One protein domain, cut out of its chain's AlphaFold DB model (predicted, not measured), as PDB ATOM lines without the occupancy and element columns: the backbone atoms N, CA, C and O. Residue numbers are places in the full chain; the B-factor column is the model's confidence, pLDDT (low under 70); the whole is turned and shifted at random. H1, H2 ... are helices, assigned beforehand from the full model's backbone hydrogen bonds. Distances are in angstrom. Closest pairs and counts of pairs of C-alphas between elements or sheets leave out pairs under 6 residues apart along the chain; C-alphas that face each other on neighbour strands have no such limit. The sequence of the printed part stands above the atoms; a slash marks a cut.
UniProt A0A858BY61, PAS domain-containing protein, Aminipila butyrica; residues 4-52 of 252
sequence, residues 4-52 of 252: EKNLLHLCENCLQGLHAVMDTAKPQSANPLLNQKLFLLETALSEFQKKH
ATOM      1  N   GLU A   4     -19.140  34.475  31.280       70.31
ATOM      2  CA  GLU A   4     -19.584  35.573  30.418       70.31
ATOM      3  C   GLU A   4     -20.231  35.071  29.119       70.31
ATOM      4  O   GLU A   4     -21.264  35.588  28.696       70.31
ATOM      5  N   LYS A   5     -19.690  34.001  28.517       71.94
ATOM      6  CA  LYS A   5     -20.270  33.373  27.316       71.94
ATOM      7  C   LYS A   5     -21.613  32.707  27.606       71.94
ATOM      8  O   LYS A   5     -22.508  32.761  26.767       71.94
ATOM      9  N   ASN A   6     -21.773  32.119  28.791       74.19
ATOM     10  CA  ASN A   6     -23.054  31.547  29.212       74.19
ATOM     11  C   ASN A   6     -24.118  32.637  29.402       74.19
ATOM     12  O   ASN A   6     -25.255  32.460  28.967       74.19
ATOM     13  N   LEU A   7     -23.746  33.765  30.021       77.50
ATOM     14  CA  LEU A   7     -24.645  34.905  30.198       77.50
ATOM     15  C   LEU A   7     -25.041  35.513  28.847       77.50
ATOM     16  O   LEU A   7     -26.221  35.769  28.618       77.50
ATOM     17  N   LEU A   8     -24.080  35.673  27.933       79.94
ATOM     18  CA  LEU A   8     -24.337  36.156  26.580       79.94
ATOM     19  C   LEU A   8     -25.326  35.250  25.836       79.94
ATOM     20  O   LEU A   8     -26.319  35.729  25.294       79.94
ATOM     21  N   HIS A   9     -25.091  33.938  25.874       80.56
ATOM     22  CA  HIS A   9     -25.960  32.966  25.226       80.56
ATOM     23  C   HIS A   9     -27.371  32.960  25.833       80.56
ATOM     24  O   HIS A   9     -28.365  32.881  25.113       80.56
ATOM     25  N   LEU A  10     -27.485  33.102  27.159       81.69
ATOM     26  CA  LEU A  10     -28.776  33.267  27.826       81.69
ATOM     27  C   LEU A  10     -29.499  34.529  27.334       81.69
ATOM     28  O   LEU A  10     -30.681  34.461  27.002       81.69
ATOM     29  N   CYS A  11     -28.796  35.659  27.251       81.25
ATOM     30  CA  CYS A  11     -29.354  36.911  26.751       81.25
ATOM     31  C   CYS A  11     -29.835  36.792  25.297       81.25
ATOM     32  O   CYS A  11     -30.942  37.239  25.001       81.25
ATOM     33  N   GLU A  12     -29.059  36.157  24.416       82.56
ATOM     34  CA  GLU A  12     -29.442  35.880  23.023       82.56
ATOM     35  C   GLU A  12     -30.708  35.022  22.938       82.56
ATOM     36  O   GLU A  12     -31.642  35.359  22.209       82.56
ATOM     37  N   ASN A  13     -30.771  33.946  23.727       82.25
ATOM     38  CA  ASN A  13     -31.927  33.053  23.769       82.25
ATOM     39  C   ASN A  13     -33.185  33.783  24.268       82.25
ATOM     40  O   ASN A  13     -34.267  33.625  23.698       82.25
ATOM     41  N   CYS A  14     -33.055  34.622  25.301       79.69
ATOM     42  CA  CYS A  14     -34.152  35.466  25.771       79.69
ATOM     43  C   CYS A  14     -34.615  36.455  24.691       79.69
ATOM     44  O   CYS A  14     -35.818  36.651  24.523       79.69
ATOM     45  N   LEU A  15     -33.684  37.046  23.940       81.62
ATOM     46  CA  LEU A  15     -33.980  37.973  22.849       81.62
ATOM     47  C   LEU A  15     -34.746  37.305  21.709       81.62
ATOM     48  O   LEU A  15     -35.772  37.822  21.275       81.62
ATOM     49  N   GLN A  16     -34.298  36.125  21.277       82.25
ATOM     50  CA  GLN A  16     -34.995  35.333  20.262       82.25
ATOM     51  C   GLN A  16     -36.415  34.958  20.709       82.25
ATOM     52  O   GLN A  16     -37.359  35.061  19.926       82.25
ATOM     53  N   GLY A  17     -36.584  34.580  21.981       78.81
ATOM     54  CA  GLY A  17     -37.900  34.296  22.555       78.81
ATOM     55  C   GLY A  17     -38.824  35.519  22.565       78.81
ATOM     56  O   GLY A  17     -40.002  35.402  22.230       78.81
ATOM     57  N   LEU A  18     -38.296  36.700  22.901       78.75
ATOM     58  CA  LEU A  18     -39.056  37.953  22.887       78.75
ATOM     59  C   LEU A  18     -39.491  38.351  21.472       78.75
ATOM     60  O   LEU A  18     -40.647  38.732  21.293       78.75
ATOM     61  N   HIS A  19     -38.615  38.195  20.474       77.56
ATOM     62  CA  HIS A  19     -38.959  38.412  19.064       77.56
ATOM     63  C   HIS A  19     -40.099  37.509  18.606       77.56
ATOM     64  O   HIS A  19     -41.095  38.001  18.086       77.56
ATOM     65  N   ALA A  20     -40.032  36.210  18.903       78.88
ATOM     66  CA  ALA A  20     -41.087  35.267  18.533       78.88
ATOM     67  C   ALA A  20     -42.456  35.623  19.154       78.88
ATOM     68  O   ALA A  20     -43.506  35.465  18.523       78.88
ATOM     69  N   VAL A  21     -42.467  36.133  20.390       76.50
ATOM     70  CA  VAL A  21     -43.697  36.602  21.054       76.50
ATOM     71  C   VAL A  21     -44.205  37.907  20.432       76.50
ATOM     72  O   VAL A  21     -45.413  38.092  20.291       76.50
ATOM     73  N   MET A  22     -43.310  38.810  20.033       70.94
ATOM     74  CA  MET A  22     -43.689  40.057  19.367       70.94
ATOM     75  C   MET A  22     -44.227  39.834  17.953       70.94
ATOM     76  O   MET A  22     -45.232  40.445  17.594       70.94
ATOM     77  N   ASP A  23     -43.628  38.923  17.188       71.50
ATOM     78  CA  ASP A  23     -44.053  38.588  15.823       71.50
ATOM     79  C   ASP A  23     -45.427  37.901  15.788       71.50
ATOM     80  O   ASP A  23     -46.170  38.002  14.809       71.50
ATOM     81  N   THR A  24     -45.798  37.215  16.873       71.62
ATOM     82  CA  THR A  24     -47.109  36.563  17.026       71.62
ATOM     83  C   THR A  24     -48.190  37.494  17.593       71.62
ATOM     84  O   THR A  24     -49.384  37.191  17.484       71.62
ATOM     85  N   ALA A  25     -47.817  38.650  18.152       62.19
ATOM     86  CA  ALA A  25     -48.754  39.650  18.653       62.19
ATOM     87  C   ALA A  25     -49.304  40.522  17.506       62.19
ATOM     88  O   ALA A  25     -48.565  41.077  16.699       62.19
ATOM     89  N   LYS A  26     -50.634  40.692  17.422       57.12
ATOM     90  CA  LYS A  26     -51.257  41.543  16.387       57.12
ATOM     91  C   LYS A  26     -50.698  42.983  16.441       57.12
ATOM     92  O   LYS A  26     -50.610  43.549  17.538       57.12
ATOM     93  N   PRO A  27     -50.456  43.639  15.286       54.31
ATOM     94  CA  PRO A  27     -49.747  44.926  15.186       54.31
ATOM     95  C   PRO A  27     -50.411  46.102  15.925       54.31
ATOM     96  O   PRO A  27     -49.758  47.097  16.211       54.31
ATOM     97  N   GLN A  28     -51.690  45.993  16.294       49.53
ATOM     98  CA  GLN A  28     -52.411  47.016  17.068       49.53
ATOM     99  C   GLN A  28     -52.099  46.993  18.582       49.53
ATOM    100  O   GLN A  28     -52.547  47.880  19.302       49.53
ATOM    101  N   SER A  29     -51.338  46.001  19.069       53.06
ATOM    102  CA  SER A  29     -50.929  45.851  20.481       53.06
ATOM    103  C   SER A  29     -49.422  46.012  20.719       53.06
ATOM    104  O   SER A  29     -48.966  45.882  21.856       53.06
ATOM    105  N   ALA A  30     -48.649  46.300  19.664       56.12
ATOM    106  CA  ALA A  30     -47.205  46.482  19.746       56.12
ATOM    107  C   ALA A  30     -46.889  47.677  20.654       56.12
ATOM    108  O   ALA A  30     -47.117  48.832  20.297       56.12
ATOM    109  N   ASN A  31     -46.411  47.389  21.862       67.69
ATOM    110  CA  ASN A  31     -46.092  48.403  22.851       67.69
ATOM    111  C   ASN A  31     -44.792  49.115  22.421       67.69
ATOM    112  O   ASN A  31     -43.731  48.490  22.470       67.69
ATOM    113  N   PRO A  32     -44.826  50.395  22.009       68.31
ATOM    114  CA  PRO A  32     -43.640  51.097  21.509       68.31
ATOM    115  C   PRO A  32     -42.507  51.156  22.544       68.31
ATOM    116  O   PRO A  32     -41.336  51.109  22.176       68.31
ATOM    117  N   LEU A  33     -42.847  51.155  23.839       67.81
ATOM    118  CA  LEU A  33     -41.881  51.082  24.935       67.81
ATOM    119  C   LEU A  33     -41.142  49.734  24.970       67.81
ATOM    120  O   LEU A  33     -39.965  49.681  25.320       67.81
ATOM    121  N   LEU A  34     -41.821  48.637  24.621       71.50
ATOM    122  CA  LEU A  34     -41.211  47.308  24.572       71.50
ATOM    123  C   LEU A  34     -40.220  47.212  23.406       71.50
ATOM    124  O   LEU A  34     -39.099  46.755  23.611       71.50
ATOM    125  N   ASN A  35     -40.588  47.735  22.232       69.81
ATOM    126  CA  ASN A  35     -39.705  47.789  21.061       69.81
ATOM    127  C   ASN A  35     -38.452  48.633  21.331       69.81
ATOM    128  O   ASN A  35     -37.345  48.229  20.985       69.81
ATOM    129  N   GLN A  36     -38.612  49.781  21.994       71.94
ATOM    130  CA  GLN A  36     -37.489  50.629  22.395       71.94
ATOM    131  C   GLN A  36     -36.542  49.896  23.355       71.94
ATOM    132  O   GLN A  36     -35.328  49.923  23.165       71.94
ATOM    133  N   LYS A  37     -37.080  49.208  24.371       75.56
ATOM    134  CA  LYS A  37     -36.265  48.426  25.314       75.56
ATOM    135  C   LYS A  37     -35.546  47.259  24.639       75.56
ATOM    136  O   LYS A  37     -34.397  46.995  24.985       75.56
ATOM    137  N   LEU A  38     -36.199  46.591  23.689       77.62
ATOM    138  CA  LEU A  38     -35.598  45.499  22.928       77.62
ATOM    139  C   LEU A  38     -34.420  46.002  22.093       77.62
ATOM    140  O   LEU A  38     -33.326  45.463  22.205       77.62
ATOM    141  N   PHE A  39     -34.609  47.105  21.368       74.62
ATOM    142  CA  PHE A  39     -33.553  47.738  20.581       74.62
ATOM    143  C   PHE A  39     -32.333  48.142  21.429       74.62
ATOM    144  O   PHE A  39     -31.188  47.928  21.024       74.62
ATOM    145  N   LEU A  40     -32.554  48.706  22.623       74.94
ATOM    146  CA  LEU A  40     -31.465  49.051  23.547       74.94
ATOM    147  C   LEU A  40     -30.693  47.807  24.007       74.94
ATOM    148  O   LEU A  40     -29.464  47.836  24.054       74.94
ATOM    149  N   LEU A  41     -31.401  46.716  24.313       79.06
ATOM    150  CA  LEU A  41     -30.785  45.451  24.711       79.06
ATOM    151  C   LEU A  41     -29.969  44.832  23.566       79.06
ATOM    152  O   LEU A  41     -28.839  44.407  23.788       79.06
ATOM    153  N   GLU A  42     -30.504  44.825  22.344       77.94
ATOM    154  CA  GLU A  42     -29.800  44.348  21.144       77.94
ATOM    155  C   GLU A  42     -28.535  45.150  20.866       77.94
ATOM    156  O   GLU A  42     -27.479  44.582  20.590       77.94
ATOM    157  N   THR A  43     -28.637  46.476  20.963       76.75
ATOM    158  CA  THR A  43     -27.504  47.377  20.751       76.75
ATOM    159  C   THR A  43     -26.417  47.105  21.786       76.75
ATOM    160  O   THR A  43     -25.266  46.892  21.412       76.75
ATOM    161  N   ALA A  44     -26.782  47.024  23.070       76.31
ATOM    162  CA  ALA A  44     -25.841  46.737  24.150       76.31
ATOM    163  C   ALA A  44     -25.162  45.366  23.989       76.31
ATOM    164  O   ALA A  44     -23.951  45.258  24.168       76.31
ATOM    165  N   LEU A  45     -25.908  44.326  23.602       81.38
ATOM    166  CA  LEU A  45     -25.341  42.995  23.361       81.38
ATOM    167  C   LEU A  45     -24.435  42.964  22.133       81.38
ATOM    168  O   LEU A  45     -23.368  42.359  22.187       81.38
ATOM    169  N   SER A  46     -24.812  43.645  21.047       77.12
ATOM    170  CA  SER A  46     -23.968  43.750  19.854       77.12
ATOM    171  C   SER A  46     -22.666  44.493  20.150       77.12
ATOM    172  O   SER A  46     -21.598  44.084  19.691       77.12
ATOM    173  N   GLU A  47     -22.727  45.580  20.924       77.94
ATOM    174  CA  GLU A  47     -21.532  46.300  21.367       77.94
ATOM    175  C   GLU A  47     -20.657  45.442  22.275       77.94
ATOM    176  O   GLU A  47     -19.442  45.401  22.067       77.94
ATOM    177  N   PHE A  48     -21.265  44.727  23.226       78.44
ATOM    178  CA  PHE A  48     -20.552  43.798  24.088       78.44
ATOM    179  C   PHE A  48     -19.847  42.733  23.248       78.44
ATOM    180  O   PHE A  48     -18.635  42.637  23.326       78.44
ATOM    181  N   GLN A  49     -20.540  42.023  22.354       77.38
ATOM    182  CA  GLN A  49     -19.939  41.008  21.476       77.38
ATOM    183  C   GLN A  49     -18.762  41.532  20.646       77.38
ATOM    184  O   GLN A  49     -17.765  40.834  20.481       77.38
ATOM    185  N   LYS A  50     -18.869  42.752  20.105       77.81
ATOM    186  CA  LYS A  50     -17.813  43.349  19.271       77.81
ATOM    187  C   LYS A  50     -16.569  43.726  20.069       77.81
ATOM    188  O   LYS A  50     -15.473  43.682  19.521       77.81
ATOM    189  N   LYS A  51     -16.749  44.164  21.316       79.38
ATOM    190  CA  LYS A  51     -15.665  44.651  22.182       79.38
ATOM    191  C   LYS A  51     -15.206  43.615  23.208       79.38
ATOM    192  O   LYS A  51     -14.223  43.860  23.900       79.38
ATOM    193  N   HIS A  52     -15.916  42.496  23.329       80.88
ATOM    194  CA  HIS A  52     -15.653  41.470  24.327       80.88
ATOM    195  C   HIS A  52     -14.295  40.825  24.075       80.88
ATOM    196  O   HIS A  52     -13.982  40.384  22.970       80.88
TER     197      HIS A  52
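What this domain is: This is residues 4 to 52 of the 252 residues of the protein "PAS domain-containing protein" of Aminipila butyrica (UniProt A0A858BY61). A long helical hairpin: H1 runs out along the rod, the chain turns at residues 23 to 29, which stick out at one end, and H2 comes back beside H1. The printed part has 49 residues with two named helices, H1 then H2, and no named strand; the class is all helix. It is loose, with a radius of gyration of the C-alphas of 12.2 A, and spans 38 by 16 by 11 A.

Where its parts are: H1, the longest helix, is residues 4 to 24, 30.6 A from C-alpha 4 at (-19.584, 35.573, 30.418) to C-alpha 24. H2 is residues 32 to 51, 28.7 A long, ending at C-alpha 51 at (-15.665, 44.651, 22.182).

How they stand to each other: H1 and H2 form a helical hairpin, running opposite ways at a shallow tilt of 30 degrees. They only just touch, with 3 pairs of C-alphas within 8 A, through residues 8 to 15 of H1 and 38 to 45 of H2 alone. The closest C-alphas are those of Leu 8 and Leu 45, 7.6 A apart. In H1 and H2 every O i to N i+4 pair is within hydrogen-bond range.

The domain as a whole: The C-alphas farthest apart, of Gln 28 and His 52, are 37.9 A apart. The printed part has no cut, and the link is short. Model confidence is under 70 at residues 25 to 33 and 35.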